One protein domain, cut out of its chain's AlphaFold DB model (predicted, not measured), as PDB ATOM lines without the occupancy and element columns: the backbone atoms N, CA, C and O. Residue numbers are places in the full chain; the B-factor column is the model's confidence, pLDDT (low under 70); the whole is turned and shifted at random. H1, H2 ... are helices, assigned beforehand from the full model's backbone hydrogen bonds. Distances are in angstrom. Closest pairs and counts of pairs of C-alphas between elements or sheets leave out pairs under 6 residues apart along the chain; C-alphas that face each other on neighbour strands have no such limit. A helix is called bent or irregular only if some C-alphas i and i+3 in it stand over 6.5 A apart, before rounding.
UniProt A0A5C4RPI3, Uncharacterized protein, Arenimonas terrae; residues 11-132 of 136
ATOM      1  N   ILE A  11     -42.711 -40.939 -35.584       58.72
ATOM      2  CA  ILE A  11     -42.107 -42.219 -35.154       58.72
ATOM      3  C   ILE A  11     -42.265 -43.317 -36.225       58.72
ATOM      4  O   ILE A  11     -41.407 -44.186 -36.353       58.72
ATOM      5  N   ILE A  12     -43.349 -43.288 -37.010       60.16
ATOM      6  CA  ILE A  12     -43.725 -44.344 -37.967       60.16
ATOM      7  C   ILE A  12     -43.958 -43.727 -39.357       60.16
ATOM      8  O   ILE A  12     -44.377 -42.577 -39.468       60.16
ATOM      9  N   GLY A  13     -43.687 -44.487 -40.425       66.62
ATOM     10  CA  GLY A  13     -43.957 -44.090 -41.813       66.62
ATOM     11  C   GLY A  13     -42.691 -43.734 -42.599       66.62
ATOM     12  O   GLY A  13     -41.671 -44.412 -42.478       66.62
ATOM     13  N   ASN A  14     -42.741 -42.668 -43.406       68.38
ATOM     14  CA  ASN A  14     -41.660 -42.298 -44.334       68.38
ATOM     15  C   ASN A  14     -40.311 -42.044 -43.644       68.38
ATOM     16  O   ASN A  14     -39.270 -42.322 -44.231       68.38
ATOM     17  N   VAL A  15     -40.316 -41.572 -42.394       66.50
ATOM     18  CA  VAL A  15     -39.090 -41.343 -41.610       66.50
ATOM     19  C   VAL A  15     -38.415 -42.661 -41.224       66.50
ATOM     20  O   VAL A  15     -37.193 -42.762 -41.309       66.50
ATOM     21  N   ALA A  16     -39.189 -43.693 -40.874       65.44
ATOM     22  CA  ALA A  16     -38.669 -45.028 -40.562       65.44
ATOM     23  C   ALA A  16     -38.085 -45.717 -41.812       65.44
ATOM     24  O   ALA A  16     -37.031 -46.345 -41.754       65.44
ATOM     25  N   LEU A  17     -38.729 -45.539 -42.968       67.25
ATOM     26  CA  LEU A  17     -38.218 -46.016 -44.258       67.25
ATOM     27  C   LEU A  17     -36.951 -45.269 -44.697       67.25
ATOM     28  O   LEU A  17     -35.978 -45.900 -45.107       67.25
ATOM     29  N   ALA A  18     -36.932 -43.939 -44.571       69.38
ATOM     30  CA  ALA A  18     -35.777 -43.115 -44.924       69.38
ATOM     31  C   ALA A  18     -34.561 -43.416 -44.036       69.38
ATOM     32  O   ALA A  18     -33.438 -43.489 -44.531       69.38
ATOM     33  N   SER A  19     -34.776 -43.643 -42.739       70.19
ATOM     34  CA  SER A  19     -33.712 -44.046 -41.812       70.19
ATOM     35  C   SER A  19     -33.170 -45.440 -42.123       70.19
ATOM     36  O   SER A  19     -31.952 -45.619 -42.145       70.19
ATOM     37  N   LEU A  20     -34.031 -46.403 -42.469       70.44
ATOM     38  CA  LEU A  20     -33.577 -47.725 -42.904       70.44
ATOM     39  C   LEU A  20     -32.720 -47.656 -44.176       70.44
ATOM     40  O   LEU A  20     -31.651 -48.266 -44.250       70.44
ATOM     41  N   LEU A  21     -33.181 -46.880 -45.161       75.38
ATOM     42  CA  LEU A  21     -32.493 -46.685 -46.435       75.38
ATOM     43  C   LEU A  21     -31.169 -45.942 -46.272       75.38
ATOM     44  O   LEU A  21     -30.226 -46.246 -46.989       75.38
ATOM     45  N   ALA A  22     -31.064 -45.007 -45.330       74.56
ATOM     46  CA  ALA A  22     -29.817 -44.294 -45.068       74.56
ATOM     47  C   ALA A  22     -28.767 -45.153 -44.348       74.56
ATOM     48  O   ALA A  22     -27.566 -44.946 -44.532       74.56
ATOM     49  N   GLY A  23     -29.200 -46.128 -43.543       70.88
ATOM     50  CA  GLY A  23     -28.294 -47.041 -42.850       70.88
ATOM     51  C   GLY A  23     -27.620 -48.064 -43.768       70.88
ATOM     52  O   GLY A  23     -26.468 -48.436 -43.544       70.88
ATOM     53  N   LEU A  24     -28.317 -48.492 -44.822       75.25
ATOM     54  CA  LEU A  24     -27.884 -49.550 -45.742       75.25
ATOM     55  C   LEU A  24     -26.568 -49.235 -46.489       75.25
ATOM     56  O   LEU A  24     -25.655 -50.063 -46.440       75.25
ATOM     57  N   PRO A  25     -26.407 -48.058 -47.132       78.38
ATOM     58  CA  PRO A  25     -25.178 -47.690 -47.828       78.38
ATOM     59  C   PRO A  25     -23.972 -47.663 -46.895       78.38
ATOM     60  O   PRO A  25     -22.923 -48.194 -47.242       78.38
ATOM     61  N   LEU A  26     -24.128 -47.088 -45.698       75.25
ATOM     62  CA  LEU A  26     -23.060 -46.971 -44.704       75.25
ATOM     63  C   LEU A  26     -22.654 -48.335 -44.138       75.25
ATOM     64  O   LEU A  26     -21.460 -48.630 -44.062       75.25
ATOM     65  N   GLY A  27     -23.636 -49.185 -43.827       70.31
ATOM     66  CA  GLY A  27     -23.403 -50.567 -43.412       70.31
ATOM     67  C   GLY A  27     -22.639 -51.364 -44.467       70.31
ATOM     68  O   GLY A  27     -21.644 -52.017 -44.149       70.31
ATOM     69  N   LEU A  28     -23.038 -51.262 -45.738       73.88
ATOM     70  CA  LEU A  28     -22.369 -51.927 -46.860       73.88
ATOM     71  C   LEU A  28     -20.934 -51.427 -47.070       73.88
ATOM     72  O   LEU A  28     -20.026 -52.240 -47.236       73.88
ATOM     73  N   LEU A  29     -20.715 -50.111 -47.023       79.75
ATOM     74  CA  LEU A  29     -19.398 -49.502 -47.228       79.75
ATOM     75  C   LEU A  29     -18.412 -49.933 -46.138       79.75
ATOM     76  O   LEU A  29     -17.302 -50.369 -46.442       79.75
ATOM     77  N   ILE A  30     -18.829 -49.882 -44.871       77.88
ATOM     78  CA  ILE A  30     -17.981 -50.287 -43.743       77.88
ATOM     79  C   ILE A  30     -17.723 -51.795 -43.763       77.88
ATOM     80  O   ILE A  30     -16.597 -52.222 -43.502       77.88
ATOM     81  N   SER A  31     -18.709 -52.601 -44.160       72.75
ATOM     82  CA  SER A  31     -18.520 -54.045 -44.348       72.75
ATOM     83  C   SER A  31     -17.517 -54.361 -45.453       72.75
ATOM     84  O   SER A  31     -16.675 -55.239 -45.279       72.75
ATOM     85  N   ALA A  32     -17.568 -53.634 -46.573       73.44
ATOM     86  CA  ALA A  32     -16.630 -53.794 -47.681       73.44
ATOM     87  C   ALA A  32     -15.202 -53.386 -47.282       73.44
ATOM     88  O   ALA A  32     -14.247 -54.105 -47.570       73.44
ATOM     89  N   VAL A  33     -15.043 -52.277 -46.551       79.62
ATOM     90  CA  VAL A  33     -13.736 -51.848 -46.019       79.62
ATOM     91  C   VAL A  33     -13.184 -52.869 -45.025       79.62
ATOM     92  O   VAL A  33     -12.002 -53.215 -45.077       79.62
ATOM     93  N   ALA A  34     -14.030 -53.389 -44.137       72.38
ATOM     94  CA  ALA A  34     -13.625 -54.417 -43.191       72.38
ATOM     95  C   ALA A  34     -13.249 -55.722 -43.920       72.38
ATOM     96  O   ALA A  34     -12.220 -56.315 -43.618       72.38
ATOM     97  N   ALA A  35     -13.986 -56.123 -44.954       71.62
ATOM     98  CA  ALA A  35     -13.652 -57.289 -45.768       71.62
ATOM     99  C   ALA A  35     -12.261 -57.203 -46.420       71.62
ATOM    100  O   ALA A  35     -11.531 -58.191 -46.413       71.62
ATOM    101  N   ILE A  36     -11.853 -56.022 -46.900       77.12
ATOM    102  CA  ILE A  36     -10.496 -55.793 -47.432       77.12
ATOM    103  C   ILE A  36      -9.438 -56.025 -46.344       77.12
ATOM    104  O   ILE A  36      -8.394 -56.624 -46.595       77.12
ATOM    105  N   ARG A  37      -9.704 -55.577 -45.111       78.06
ATOM    106  CA  ARG A  37      -8.785 -55.746 -43.973       78.06
ATOM    107  C   ARG A  37      -8.691 -57.188 -43.482       78.06
ATOM    108  O   ARG A  37      -7.619 -57.603 -43.057       78.06
ATOM    109  N   TYR A  38      -9.784 -57.938 -43.563       72.19
ATOM    110  CA  TYR A  38      -9.885 -59.313 -43.075       72.19
ATOM    111  C   TYR A  38      -9.736 -60.369 -44.192       72.19
ATOM    112  O   TYR A  38      -9.966 -61.552 -43.950       72.19
ATOM    113  N   GLN A  39      -9.298 -59.983 -45.401       70.12
ATOM    114  CA  GLN A  39      -9.207 -60.879 -46.568       70.12
ATOM    115  C   GLN A  39      -8.342 -62.129 -46.341       70.12
ATOM    116  O   GLN A  39      -8.549 -63.151 -46.982       70.12
ATOM    117  N   ALA A  40      -7.352 -62.046 -45.446       69.81
ATOM    118  CA  ALA A  40      -6.430 -63.142 -45.150       69.81
ATOM    119  C   ALA A  40      -7.014 -64.171 -44.165       69.81
ATOM    120  O   ALA A  40      -6.444 -65.243 -43.991       69.81
ATOM    121  N   GLN A  41      -8.118 -63.830 -43.497       70.50
ATOM    122  CA  GLN A  41      -8.728 -64.622 -42.425       70.50
ATOM    123  C   GLN A  41     -10.049 -65.279 -42.838       70.50
ATOM    124  O   GLN A  41     -10.522 -66.152 -42.118       70.50
ATOM    125  N   TYR A  42     -10.625 -64.898 -43.980       66.25
ATOM    126  CA  TYR A  42     -11.891 -65.440 -44.473       66.25
ATOM    127  C   TYR A  42     -11.773 -65.862 -45.935       66.25
ATOM    128  O   TYR A  42     -11.181 -65.155 -46.752       66.25
ATOM    129  N   ALA A  43     -12.393 -66.988 -46.291       73.88
ATOM    130  CA  ALA A  43     -12.536 -67.367 -47.691       73.88
ATOM    131  C   ALA A  43     -13.454 -66.364 -48.418       73.88
ATOM    132  O   ALA A  43     -14.428 -65.876 -47.844       73.88
ATOM    133  N   GLY A  44     -13.201 -66.085 -49.703       69.56
ATOM    134  CA  GLY A  44     -13.974 -65.086 -50.464       69.56
ATOM    135  C   GLY A  44     -15.497 -65.303 -50.427       69.56
ATOM    136  O   GLY A  44     -16.258 -64.343 -50.356       69.56
ATOM    137  N   ILE A  45     -15.949 -66.560 -50.378       74.50
ATOM    138  CA  ILE A  45     -17.373 -66.921 -50.260       74.50
ATOM    139  C   ILE A  45     -17.946 -66.586 -48.869       74.50
ATOM    140  O   ILE A  45     -19.095 -66.153 -48.766       74.50
ATOM    141  N   GLU A  46     -17.167 -66.735 -47.796       71.00
ATOM    142  CA  GLU A  46     -17.600 -66.399 -46.432       71.00
ATOM    143  C   GLU A  46     -17.729 -64.892 -46.229       71.00
ATOM    144  O   GLU A  46     -18.657 -64.436 -45.563       71.00
ATOM    145  N   ILE A  47     -16.853 -64.110 -46.864       69.50
ATOM    146  CA  ILE A  47     -16.930 -62.646 -46.870       69.50
ATOM    147  C   ILE A  47     -18.257 -62.195 -47.481       69.50
ATOM    148  O   ILE A  47     -19.001 -61.441 -46.855       69.50
ATOM    149  N   VAL A  48     -18.599 -62.702 -48.670       73.25
ATOM    150  CA  VAL A  48     -19.860 -62.359 -49.348       73.25
ATOM    151  C   VAL A  48     -21.062 -62.781 -48.505       73.25
ATOM    152  O   VAL A  48     -22.001 -62.004 -48.348       73.25
ATOM    153  N   LYS A  49     -21.027 -63.978 -47.906       73.38
ATOM    154  CA  LYS A  49     -22.116 -64.484 -47.058       73.38
ATOM    155  C   LYS A  49     -22.318 -63.631 -45.800       73.38
ATOM    156  O   LYS A  49     -23.456 -63.318 -45.464       73.38
ATOM    157  N   ASN A  50     -21.237 -63.214 -45.141       69.19
ATOM    158  CA  ASN A  50     -21.296 -62.380 -43.938       69.19
ATOM    159  C   ASN A  50     -21.745 -60.947 -44.241       69.19
ATOM    160  O   ASN A  50     -22.533 -60.381 -43.481       69.19
ATOM    161  N   ILE A  51     -21.312 -60.379 -45.371       69.25
ATOM    162  CA  ILE A  51     -21.795 -59.074 -45.840       69.25
ATOM    163  C   ILE A  51     -23.277 -59.160 -46.213       69.25
ATOM    164  O   ILE A  51     -24.042 -58.291 -45.816       69.25
ATOM    165  N   ALA A  52     -23.708 -60.205 -46.926       70.25
ATOM    166  CA  ALA A  52     -25.109 -60.385 -47.311       70.25
ATOM    167  C   ALA A  52     -26.022 -60.592 -46.093       70.25
ATOM    168  O   ALA A  52     -27.099 -59.999 -46.023       70.25
ATOM    169  N   LEU A  53     -25.577 -61.367 -45.098       69.00
ATOM    170  CA  LEU A  53     -26.266 -61.490 -43.812       69.00
ATOM    171  C   LEU A  53     -26.384 -60.126 -43.123       69.00
ATOM    172  O   LEU A  53     -27.482 -59.737 -42.741       69.00
ATOM    173  N   GLY A  54     -25.292 -59.364 -43.025       65.56
ATOM    174  CA  GLY A  54     -25.323 -58.016 -42.454       65.56
ATOM    175  C   GLY A  54     -26.238 -57.059 -43.227       65.56
ATOM    176  O   GLY A  54     -27.037 -56.354 -42.630       65.56
ATOM    177  N   ALA A  55     -26.184 -57.068 -44.555       66.50
ATOM    178  CA  ALA A  55     -26.887 -56.114 -45.407       66.50
ATOM    179  C   ALA A  55     -28.377 -56.406 -45.600       66.50
ATOM    180  O   ALA A  55     -29.118 -55.494 -45.945       66.50
ATOM    181  N   VAL A  56     -28.821 -57.652 -45.411       70.94
ATOM    182  CA  VAL A  56     -30.230 -58.047 -45.593       70.94
ATOM    183  C   VAL A  56     -30.899 -58.322 -44.252       70.94
ATOM    184  O   VAL A  56     -32.007 -57.848 -44.007       70.94
ATOM    185  N   VAL A  57     -30.222 -59.039 -43.349       71.00
ATOM    186  CA  VAL A  57     -30.805 -59.422 -42.058       71.00
ATOM    187  C   VAL A  57     -30.754 -58.271 -41.064       71.00
ATOM    188  O   VAL A  57     -31.745 -58.057 -40.374       71.00
ATOM    189  N   ALA A  58     -29.667 -57.490 -41.002       67.00
ATOM    190  CA  ALA A  58     -29.598 -56.373 -40.056       67.00
ATOM    191  C   ALA A  58     -30.669 -55.291 -40.302       67.00
ATOM    192  O   ALA A  58     -31.303 -54.908 -39.324       67.00
ATOM    193  N   PRO A  59     -30.973 -54.842 -41.540       66.81
ATOM    194  CA  PRO A  59     -32.072 -53.905 -41.779       66.81
ATOM    195  C   PRO A  59     -33.414 -54.437 -41.295       66.81
ATOM    196  O   PRO A  59     -34.130 -53.746 -40.582       66.81
ATOM    197  N   VAL A  60     -33.757 -55.672 -41.666       72.06
ATOM    198  CA  VAL A  60     -35.048 -56.270 -41.308       72.06
ATOM    199  C   VAL A  60     -35.132 -56.455 -39.796       72.06
ATOM    200  O   VAL A  60     -36.147 -56.123 -39.192       72.06
ATOM    201  N   PHE A  61     -34.050 -56.914 -39.170       73.56
ATOM    202  CA  PHE A  61     -33.967 -57.081 -37.725       73.56
ATOM    203  C   PHE A  61     -34.096 -55.741 -36.995       73.56
ATOM    204  O   PHE A  61     -34.954 -55.608 -36.127       73.56
ATOM    205  N   ILE A  62     -33.314 -54.729 -37.382       70.12
ATOM    206  CA  ILE A  62     -33.358 -53.377 -36.807       70.12
ATOM    207  C   ILE A  62     -34.732 -52.738 -37.036       70.12
ATOM    208  O   ILE A  62     -35.234 -52.066 -36.143       70.12
ATOM    209  N   PHE A  63     -35.381 -52.975 -38.180       70.06
ATOM    210  CA  PHE A  63     -36.724 -52.466 -38.463       70.06
ATOM    211  C   PHE A  63     -37.793 -53.127 -37.594       70.06
ATOM    212  O   PHE A  63     -38.589 -52.435 -36.965       70.06
ATOM    213  N   VAL A  64     -37.813 -54.462 -37.536       74.38
ATOM    214  CA  VAL A  64     -38.804 -55.220 -36.760       74.38
ATOM    215  C   VAL A  64     -38.634 -54.941 -35.273       74.38
ATOM    216  O   VAL A  64     -39.610 -54.615 -34.604       74.38
ATOM    217  N   PHE A  65     -37.404 -54.979 -34.756       71.00
ATOM    218  CA  PHE A  65     -37.134 -54.579 -33.374       71.00
ATOM    219  C   PHE A  65     -37.414 -53.092 -33.152       71.00
ATOM    220  O   PHE A  65     -37.970 -52.726 -32.121       71.00
ATOM    221  N   GLY A  66     -37.114 -52.248 -34.138       66.44
ATOM    222  CA  GLY A  66     -37.497 -50.840 -34.207       66.44
ATOM    223  C   GLY A  66     -38.980 -50.617 -33.953       66.44
ATOM    224  O   GLY A  66     -39.365 -49.799 -33.124       66.44
ATOM    225  N   LEU A  67     -39.825 -51.383 -34.629       68.25
ATOM    226  CA  LEU A  67     -41.272 -51.214 -34.601       68.25
ATOM    227  C   LEU A  67     -41.910 -51.900 -33.383       68.25
ATOM    228  O   LEU A  67     -42.802 -51.337 -32.756       68.25
ATOM    229  N   VAL A  68     -41.432 -53.092 -33.020       74.12
ATOM    230  CA  VAL A  68     -42.022 -53.927 -31.959       74.12
ATOM    231  C   VAL A  68     -41.468 -53.596 -30.573       74.12
ATOM    232  O   VAL A  68     -42.177 -53.761 -29.586       74.12
ATOM    233  N   ILE A  69     -40.222 -53.124 -30.477       69.75
ATOM    234  CA  ILE A  69     -39.552 -52.837 -29.199       69.75
ATOM    235  C   ILE A  69     -39.250 -51.348 -29.063       69.75
ATOM    236  O   ILE A  69     -39.680 -50.732 -28.092       69.75
ATOM    237  N   ILE A  70     -38.547 -50.746 -30.028       68.75
ATOM    238  CA  ILE A  70     -38.076 -49.360 -29.884       68.75
ATOM    239  C   ILE A  70     -39.250 -48.377 -29.887       68.75
ATOM    240  O   ILE A  70     -39.314 -47.524 -29.014       68.75
ATOM    241  N   ALA A  71     -40.203 -48.494 -30.811       66.50
ATOM    242  CA  ALA A  71     -41.346 -47.586 -30.901       66.50
ATOM    243  C   ALA A  71     -42.229 -47.579 -29.633       66.50
ATOM    244  O   ALA A  71     -42.492 -46.487 -29.117       66.50
ATOM    245  N   PRO A  72     -42.657 -48.727 -29.064       71.12
ATOM    246  CA  PRO A  72     -43.393 -48.718 -27.801       71.12
ATOM    247  C   PRO A  72     -42.528 -48.257 -26.625       71.12
ATOM    248  O   PRO A  72     -43.021 -47.513 -25.778       71.12
ATOM    249  N   LEU A  73     -41.236 -48.606 -26.595       72.06
ATOM    250  CA  LEU A  73     -40.322 -48.141 -25.551       72.06
ATOM    251  C   LEU A  73     -40.137 -46.617 -25.602       72.06
ATOM    252  O   LEU A  73     -40.243 -45.963 -24.573       72.06
ATOM    253  N   LEU A  74     -39.958 -46.035 -26.790       66.38
ATOM    254  CA  LEU A  74     -39.904 -44.587 -27.010       66.38
ATOM    255  C   LEU A  74     -41.231 -43.909 -26.664       66.38
ATOM    256  O   LEU A  74     -41.227 -42.801 -26.138       66.38
ATOM    257  N   THR A  75     -42.366 -44.561 -26.919       67.06
ATOM    258  CA  THR A  75     -43.694 -44.043 -26.549       67.06
ATOM    259  C   THR A  75     -43.866 -44.000 -25.029       67.06
ATOM    260  O   THR A  75     -44.320 -42.995 -24.480       67.06
ATOM    261  N   LEU A  76     -43.429 -45.047 -24.328       71.75
ATOM    262  CA  LEU A  76     -43.445 -45.117 -22.866       71.75
ATOM    263  C   LEU A  76     -42.467 -44.110 -22.243       71.75
ATOM    264  O   LEU A  76     -42.826 -43.352 -21.346       71.75
ATOM    265  N   LEU A  77     -41.255 -44.025 -22.783       68.75
ATOM    266  CA  LEU A  77     -40.241 -43.046 -22.399       68.75
ATOM    267  C   LEU A  77     -40.694 -41.599 -22.654       68.75
ATOM    268  O   LEU A  77     -40.450 -40.721 -21.828       68.75
ATOM    269  N   ARG A  78     -41.433 -41.347 -23.743       66.12
ATOM    270  CA  ARG A  78     -42.092 -40.060 -24.023       66.12
ATOM    271  C   ARG A  78     -43.106 -39.696 -22.940       66.12
ATOM    272  O   ARG A  78     -43.188 -38.524 -22.577       66.12
ATOM    273  N   HIS A  79     -43.869 -40.660 -22.426       68.56
ATOM    274  CA  HIS A  79     -44.783 -40.430 -21.301       68.56
ATOM    275  C   HIS A  79     -44.046 -40.153 -19.986       68.56
ATOM    276  O   HIS A  79     -44.534 -39.364 -19.184       68.56
ATOM    277  N   LEU A  80     -42.856 -40.725 -19.796       70.19
ATOM    278  CA  LEU A  80     -42.022 -40.523 -18.605       70.19
ATOM    279  C   LEU A  80     -41.098 -39.292 -18.681       70.19
ATOM    280  O   LEU A  80     -40.393 -39.007 -17.720       70.19
ATOM    281  N   GLY A  81     -41.085 -38.559 -19.800       62.84
ATOM    282  CA  GLY A  81     -40.235 -37.375 -19.989       62.84
ATOM    283  C   GLY A  81     -38.796 -37.668 -20.438       62.84
ATOM    284  O   GLY A  81     -37.996 -36.742 -20.531       62.84
ATOM    285  N   TYR A  82     -38.477 -38.920 -20.777       63.16
ATOM    286  CA  TYR A  82     -37.143 -39.389 -21.169       63.16
ATOM    287  C   TYR A  82     -37.100 -39.835 -22.641       63.16
ATOM    288  O   TYR A  82     -36.711 -40.951 -22.948       63.16
ATOM    289  N   GLY A  83     -37.535 -38.986 -23.576       58.91
ATOM    290  CA  GLY A  83     -37.694 -39.331 -25.003       58.91
ATOM    291  C   GLY A  83     -36.555 -38.902 -25.937       58.91
ATOM    292  O   GLY A  83     -36.729 -38.952 -27.155       58.91
ATOM    293  N   GLY A  84     -35.429 -38.433 -25.394       63.53
ATOM    294  CA  GLY A  84     -34.388 -37.763 -26.170       63.53
ATOM    295  C   GLY A  84     -33.638 -38.652 -27.182       63.53
ATOM    296  O   GLY A  84     -33.566 -39.874 -27.024       63.53
ATOM    297  N   PRO A  85     -32.993 -38.041 -28.194       64.69
ATOM    298  CA  PRO A  85     -32.295 -38.735 -29.282       64.69
ATOM    299  C   PRO A  85     -31.188 -39.688 -28.801       64.69
ATOM    300  O   PRO A  85     -30.914 -40.692 -29.454       64.69
ATOM    301  N   PHE A  86     -30.596 -39.437 -27.628       65.94
ATOM    302  CA  PHE A  86     -29.611 -40.327 -27.003       65.94
ATOM    303  C   PHE A  86     -30.146 -41.753 -26.771       65.94
ATOM    304  O   PHE A  86     -29.421 -42.723 -26.998       65.94
ATOM    305  N   PHE A  87     -31.421 -41.900 -26.391       67.75
ATOM    306  CA  PHE A  87     -32.038 -43.217 -26.204       67.75
ATOM    307  C   PHE A  87     -32.166 -43.980 -27.522       67.75
ATOM    308  O   PHE A  87     -31.907 -45.180 -27.551       67.75
ATOM    309  N   VAL A  88     -32.491 -43.291 -28.620       69.44
ATOM    310  CA  VAL A  88     -32.572 -43.905 -29.954       69.44
ATOM    311  C   VAL A  88     -31.216 -44.491 -30.348       69.44
ATOM    312  O   VAL A  88     -31.147 -45.654 -30.738       69.44
ATOM    313  N   TYR A  89     -30.123 -43.740 -30.170       70.19
ATOM    314  CA  TYR A  89     -28.778 -44.253 -30.446       70.19
ATOM    315  C   TYR A  89     -28.414 -45.449 -29.559       70.19
ATOM    316  O   TYR A  89     -27.919 -46.455 -30.067       70.19
ATOM    317  N   ALA A  90     -28.677 -45.369 -28.251       68.81
ATOM    318  CA  ALA A  90     -28.340 -46.434 -27.307       68.81
ATOM    319  C   ALA A  90     -29.081 -47.745 -27.616       68.81
ATOM    320  O   ALA A  90     -28.473 -48.816 -27.618       68.81
ATOM    321  N   ILE A  91     -30.379 -47.664 -27.928       70.81
ATOM    322  CA  ILE A  91     -31.194 -48.839 -28.247       70.81
ATOM    323  C   ILE A  91     -30.766 -49.439 -29.590       70.81
ATOM    324  O   ILE A  91     -30.562 -50.648 -29.682       70.81
ATOM    325  N   SER A  92     -30.565 -48.612 -30.618       72.75
ATOM    326  CA  SER A  92     -30.132 -49.081 -31.937       72.75
ATOM    327  C   SER A  92     -28.761 -49.760 -31.897       72.75
ATOM    328  O   SER A  92     -28.577 -50.800 -32.526       72.75
ATOM    329  N   ILE A  93     -27.812 -49.227 -31.118       73.38
ATOM    330  CA  ILE A  93     -26.512 -49.877 -30.899       73.38
ATOM    331  C   ILE A  93     -26.700 -51.192 -30.137       73.38
ATOM    332  O   ILE A  93     -26.175 -52.213 -30.571       73.38
ATOM    333  N   GLY A  94     -27.482 -51.198 -29.051       75.62
ATOM    334  CA  GLY A  94     -27.759 -52.405 -28.263       75.62
ATOM    335  C   GLY A  94     -28.364 -53.545 -29.090       75.62
ATOM    336  O   GLY A  94     -27.991 -54.701 -28.912       75.62
ATOM    337  N   LEU A  95     -29.229 -53.225 -30.055       72.94
ATOM    338  CA  LEU A  95     -29.820 -54.195 -30.983       72.94
ATOM    339  C   LEU A  95     -28.851 -54.694 -32.059       72.94
ATOM    340  O   LEU A  95     -29.056 -55.775 -32.609       72.94
ATOM    341  N   ALA A  96     -27.796 -53.935 -32.350       75.38
ATOM    342  CA  ALA A  96     -26.743 -54.340 -33.273       75.38
ATOM    343  C   ALA A  96     -25.661 -55.212 -32.602       75.38
ATOM    344  O   ALA A  96     -24.980 -55.967 -33.294       75.38
ATOM    345  N   VAL A  97     -25.520 -55.173 -31.269       79.19
ATOM    346  CA  VAL A  97     -24.525 -55.966 -30.511       79.19
ATOM    347  C   VAL A  97     -24.602 -57.477 -30.784       79.19
ATOM    348  O   VAL A  97     -23.545 -58.072 -30.997       79.19
ATOM    349  N   PRO A  98     -25.780 -58.132 -30.857       80.69
ATOM    350  CA  PRO A  98     -25.864 -59.562 -31.164       80.69
ATOM    351  C   PRO A  98     -25.198 -59.955 -32.488       80.69
ATOM    352  O   PRO A  98     -24.714 -61.078 -32.614       80.69
ATOM    353  N   PHE A  99     -25.087 -59.047 -33.463       76.38
ATOM    354  CA  PHE A  99     -24.422 -59.334 -34.739       76.38
ATOM    355  C   PHE A  99     -22.904 -59.502 -34.616       76.38
ATOM    356  O   PHE A  99     -22.302 -60.100 -35.508       76.38
ATOM    357  N   LEU A 100     -22.293 -59.052 -33.511       77.88
ATOM    358  CA  LEU A 100     -20.891 -59.343 -33.196       77.88
ATOM    359  C   LEU A 100     -20.662 -60.834 -32.922       77.88
ATOM    360  O   LEU A 100     -19.574 -61.333 -33.197       77.88
ATOM    361  N   SER A 101     -21.679 -61.564 -32.444       80.19
ATOM    362  CA  SER A 101     -21.577 -63.013 -32.206       80.19
ATOM    363  C   SER A 101     -21.467 -63.832 -33.499       80.19
ATOM    364  O   SER A 101     -20.884 -64.911 -33.491       80.19
ATOM    365  N   ASN A 102     -21.964 -63.292 -34.619       71.81
ATOM    366  CA  ASN A 102     -21.861 -63.905 -35.947       71.81
ATOM    367  C   ASN A 102     -20.544 -63.558 -36.666       71.81
ATOM    368  O   ASN A 102     -20.256 -64.115 -37.724       71.81
ATOM    369  N   GLY A 103     -19.744 -62.644 -36.107       72.81
ATOM    370  CA  GLY A 103     -18.470 -62.211 -36.669       72.81
ATOM    371  C   GLY A 103     -18.264 -60.698 -36.604       72.81
ATOM    372  O   GLY A 103     -19.199 -59.897 -36.564       72.81
ATOM    373  N   VAL A 104     -16.996 -60.289 -36.639       76.00
ATOM    374  CA  VAL A 104     -16.603 -58.871 -36.577       76.00
ATOM    375  C   VAL A 104     -17.143 -58.089 -37.782       76.00
ATOM    376  O   VAL A 104     -17.592 -56.957 -37.622       76.00
ATOM    377  N   LEU A 105     -17.170 -58.708 -38.970       72.62
ATOM    378  CA  LEU A 105     -17.682 -58.092 -40.200       72.62
ATOM    379  C   LEU A 105     -19.186 -57.794 -40.114       72.62
ATOM    380  O   LEU A 105     -19.601 -56.675 -40.401       72.62
ATOM    381  N   SER A 106     -19.993 -58.762 -39.668       71.44
ATOM    382  CA  SER A 106     -21.440 -58.583 -39.497       71.44
ATOM    383  C   SER A 106     -21.775 -57.610 -38.369       71.44
ATOM    384  O   SER A 106     -22.704 -56.817 -38.502       71.44
ATOM    385  N   GLY A 107     -21.010 -57.632 -37.273       76.06
ATOM    386  CA  GLY A 107     -21.194 -56.702 -36.161       76.06
ATOM    387  C   GLY A 107     -20.881 -55.256 -36.543       76.06
ATOM    388  O   GLY A 107     -21.682 -54.365 -36.272       76.06
ATOM    389  N   LEU A 108     -19.765 -55.014 -37.239       75.31
ATOM    390  CA  LEU A 108     -19.425 -53.684 -37.761       75.31
ATOM    391  C   LEU A 108     -20.475 -53.174 -38.752       75.31
ATOM    392  O   LEU A 108     -20.872 -52.010 -38.665       75.31
ATOM    393  N   ALA A 109     -20.963 -54.040 -39.646       73.44
ATOM    394  CA  ALA A 109     -22.054 -53.735 -40.573       73.44
ATOM    395  C   ALA A 109     -23.315 -53.261 -39.841       73.44
ATOM    396  O   ALA A 109     -23.866 -52.204 -40.144       73.44
ATOM    397  N   ALA A 110     -23.750 -54.038 -38.848       75.12
ATOM    398  CA  ALA A 110     -24.971 -53.774 -38.104       75.12
ATOM    399  C   ALA A 110     -24.860 -52.499 -37.257       75.12
ATOM    400  O   ALA A 110     -25.786 -51.694 -37.253       75.12
ATOM    401  N   ILE A 111     -23.727 -52.276 -36.579       80.69
ATOM    402  CA  ILE A 111     -23.521 -51.092 -35.729       80.69
ATOM    403  C   ILE A 111     -23.470 -49.819 -36.575       80.69
ATOM    404  O   ILE A 111     -24.141 -48.842 -36.250       80.69
ATOM    405  N   SER A 112     -22.707 -49.826 -37.671       78.94
ATOM    406  CA  SER A 112     -22.619 -48.672 -38.576       78.94
ATOM    407  C   SER A 112     -23.962 -48.335 -39.218       78.94
ATOM    408  O   SER A 112     -24.350 -47.164 -39.260       78.94
ATOM    409  N   MET A 113     -24.705 -49.357 -39.642       77.12
ATOM    410  CA  MET A 113     -26.064 -49.204 -40.144       77.12
ATOM    411  C   MET A 113     -27.001 -48.618 -39.082       77.12
ATOM    412  O   MET A 113     -27.717 -47.656 -39.358       77.12
ATOM    413  N   ALA A 114     -26.985 -49.175 -37.871       76.25
ATOM    414  CA  ALA A 114     -27.819 -48.732 -36.759       76.25
ATOM    415  C   ALA A 114     -27.547 -47.268 -36.388       76.25
ATOM    416  O   ALA A 114     -28.485 -46.513 -36.126       76.25
ATOM    417  N   LEU A 115     -26.283 -46.841 -36.414       79.50
ATOM    418  CA  LEU A 115     -25.884 -45.461 -36.131       79.50
ATOM    419  C   LEU A 115     -26.408 -44.488 -37.191       79.50
ATOM    420  O   LEU A 115     -27.019 -43.474 -36.858       79.50
ATOM    421  N   ALA A 116     -26.207 -44.820 -38.467       79.75
ATOM    422  CA  ALA A 116     -26.654 -44.010 -39.593       79.75
ATOM    423  C   ALA A 116     -28.187 -43.913 -39.661       79.75
ATOM    424  O   ALA A 116     -28.736 -42.823 -39.837       79.75
ATOM    425  N   ALA A 117     -28.883 -45.031 -39.436       73.88
ATOM    426  CA  ALA A 117     -30.338 -45.060 -39.353       73.88
ATOM    427  C   ALA A 117     -30.852 -44.214 -38.180       73.88
ATOM    428  O   ALA A 117     -31.758 -43.403 -38.360       73.88
ATOM    429  N   SER A 118     -30.231 -44.333 -37.002       74.38
ATOM    430  CA  SER A 118     -30.590 -43.532 -35.823       74.38
ATOM    431  C   SER A 118     -30.360 -42.044 -36.047       74.38
ATOM    432  O   SER A 118     -31.184 -41.240 -35.632       74.38
ATOM    433  N   TYR A 119     -29.283 -41.665 -36.739       77.25
ATOM    434  CA  TYR A 119     -29.012 -40.268 -37.070       77.25
ATOM    435  C   TYR A 119     -30.097 -39.669 -37.964       77.25
ATOM    436  O   TYR A 119     -30.639 -38.608 -37.659       77.25
ATOM    437  N   VAL A 120     -30.456 -40.369 -39.041       75.44
ATOM    438  CA  VAL A 120     -31.506 -39.923 -39.964       75.44
ATOM    439  C   VAL A 120     -32.867 -39.900 -39.275       75.44
ATOM    440  O   VAL A 120     -33.604 -38.927 -39.422       75.44
ATOM    441  N   PHE A 121     -33.174 -40.910 -38.461       73.50
ATOM    442  CA  PHE A 121     -34.383 -40.917 -37.646       73.50
ATOM    443  C   PHE A 121     -34.417 -39.709 -36.709       73.50
ATOM    444  O   PHE A 121     -35.384 -38.959 -36.729       73.50
ATOM    445  N   CYS A 122     -33.350 -39.457 -35.950       72.81
ATOM    446  CA  CYS A 122     -33.277 -38.324 -35.034       72.81
ATOM    447  C   CYS A 122     -33.408 -36.984 -35.769       72.81
ATOM    448  O   CYS A 122     -34.142 -36.108 -35.322       72.81
ATOM    449  N   ARG A 123     -32.759 -36.828 -36.928       72.44
ATOM    450  CA  ARG A 123     -32.827 -35.584 -37.702       72.44
ATOM    451  C   ARG A 123     -34.234 -35.276 -38.216       72.44
ATOM    452  O   ARG A 123     -34.616 -34.115 -38.211       72.44
ATOM    453  N   PHE A 124     -34.991 -36.282 -38.649       71.62
ATOM    454  CA  PHE A 124     -36.320 -36.075 -39.242       71.62
ATOM    455  C   PHE A 124     -37.488 -36.264 -38.265       71.62
ATOM    456  O   PHE A 124     -38.568 -35.730 -38.500       71.62
ATOM    457  N   ALA A 125     -37.307 -37.023 -37.184       69.44
ATOM    458  CA  ALA A 125     -38.334 -37.224 -36.163       69.44
ATOM    459  C   ALA A 125     -38.354 -36.103 -35.111       69.44
ATOM    460  O   ALA A 125     -39.370 -35.953 -34.433       69.44
ATOM    461  N   TYR A 126     -37.259 -35.340 -34.988       67.69
ATOM    462  CA  TYR A 126     -37.096 -34.252 -34.016       67.69
ATOM    463  C   TYR A 126     -36.776 -32.890 -34.669       67.69
ATOM    464  O   TYR A 126     -36.398 -31.970 -33.947       67.69
ATOM    465  N   SER A 127     -36.893 -32.743 -36.001       64.50
ATOM    466  CA  SER A 127     -36.498 -31.522 -36.737       64.50
ATOM    467  C   SER A 127     -37.104 -30.249 -36.154       64.50
ATOM    468  O   SER A 127     -36.372 -29.305 -35.874       64.50
ATOM    469  N   ASP A 128     -38.406 -30.270 -35.882       58.47
ATOM    470  CA  ASP A 128     -39.165 -29.072 -35.507       58.47
ATOM    471  C   ASP A 128     -38.811 -28.609 -34.076       58.47
ATOM    472  O   ASP A 128     -38.867 -27.424 -33.756       58.47
ATOM    473  N   GLN A 129     -38.351 -29.531 -33.221       58.69
ATOM    474  CA  GLN A 129     -37.868 -29.224 -31.869       58.69
ATOM    475  C   GLN A 129     -36.385 -28.843 -31.829       58.69
ATOM    476  O   GLN A 129     -35.970 -28.088 -30.954       58.69
ATOM    477  N   LEU A 130     -35.575 -29.373 -32.748       54.91
ATOM    478  CA  LEU A 130     -34.169 -28.994 -32.887       54.91
ATOM    479  C   LEU A 130     -34.028 -27.589 -33.478       54.91
ATOM    480  O   LEU A 130     -33.200 -26.841 -32.970       54.91
ATOM    481  N   GLU A 131     -34.855 -27.213 -34.462       55.53
ATOM    482  CA  GLU A 131     -34.894 -25.846 -35.008       55.53
ATOM    483  C   GLU A 131     -35.248 -24.813 -33.929       55.53
ATOM    484  O   GLU A 131     -34.520 -23.837 -33.760       55.53
ATOM    485  N   GLN A 132     -36.262 -25.084 -33.095       52.25
ATOM    486  CA  GLN A 132     -36.621 -24.219 -31.958       52.25
ATOM    487  C   GLN A 132     -35.508 -24.051 -30.911       52.25
ATOM    488  O   GLN A 132     -35.502 -23.058 -30.186       52.25
TER     489      GLN A 132
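This is residues 11 to 132 of the 136 residues of an uncharacterized protein of Arenimonas terrae (UniProt A0A5C4RPI3). Four helices, H1 to H4, form an elongated up-and-down bundle, each running against the one before; H4 is in the middle, with H1, H2 and H3 packed on it. The long H2 has a kink near residue 69, and the short H5 continues past H4 at the last printed residue. The printed part has 122 residues with five named helices, H1 to H5 in order, and no named strand; its class is all helix. It is compact, with a radius of gyration of the C-alphas of 15.3 A, and spans 50 by 25 by 21 A.

H1, residues 14 to 37, and H2, residues 44 to 79, form a hairpin at 35.2 degrees, only just steep; Ser 31 and Ile 51 have their closest C-alphas, 6.2 A apart. H3, residues 85 to 102, touches H2, closest at the C-alphas of Ile 62 and Leu 95, 6.9 A. H4, residues 104 to 125, touches H3, H1 and H2; its closest C-alphas are Gly 107 to Leu 100, 4.0 A, Met 113 to Gly 23, 4.1 A, and Ser 106 to Gly 54, 4.9 A. H1 and H3 are apart. H5, residues 127 to 132, meets H4 only through their link. Every O i to N i+4 pair is within hydrogen-bond range in H4, against 18 of 20 in H1, 28 of 32 in H2, 9 of 14 in H3 and 1 of 2 in H5.

H1 begins at C-alpha 14, (-41.660, -42.298, -44.334), and is 35.5 A long. H2 is 49.1 A, H3 28.1 A, H4 30.7 A and H5 8.7 A; H5 ends at C-alpha 132, (-36.621, -24.219, -31.958). H3 is only just irregular, with C-alphas 95 and 98 6.7 A apart.

The farthest C-alphas, Ala 43 and Gln 132, are 51.9 A apart. The printed part has no cut and no long link. Its mean pLDDT is 70.9, with 46 residues under 70, among them 11 to 18, 81 to 88 and 125 to 132.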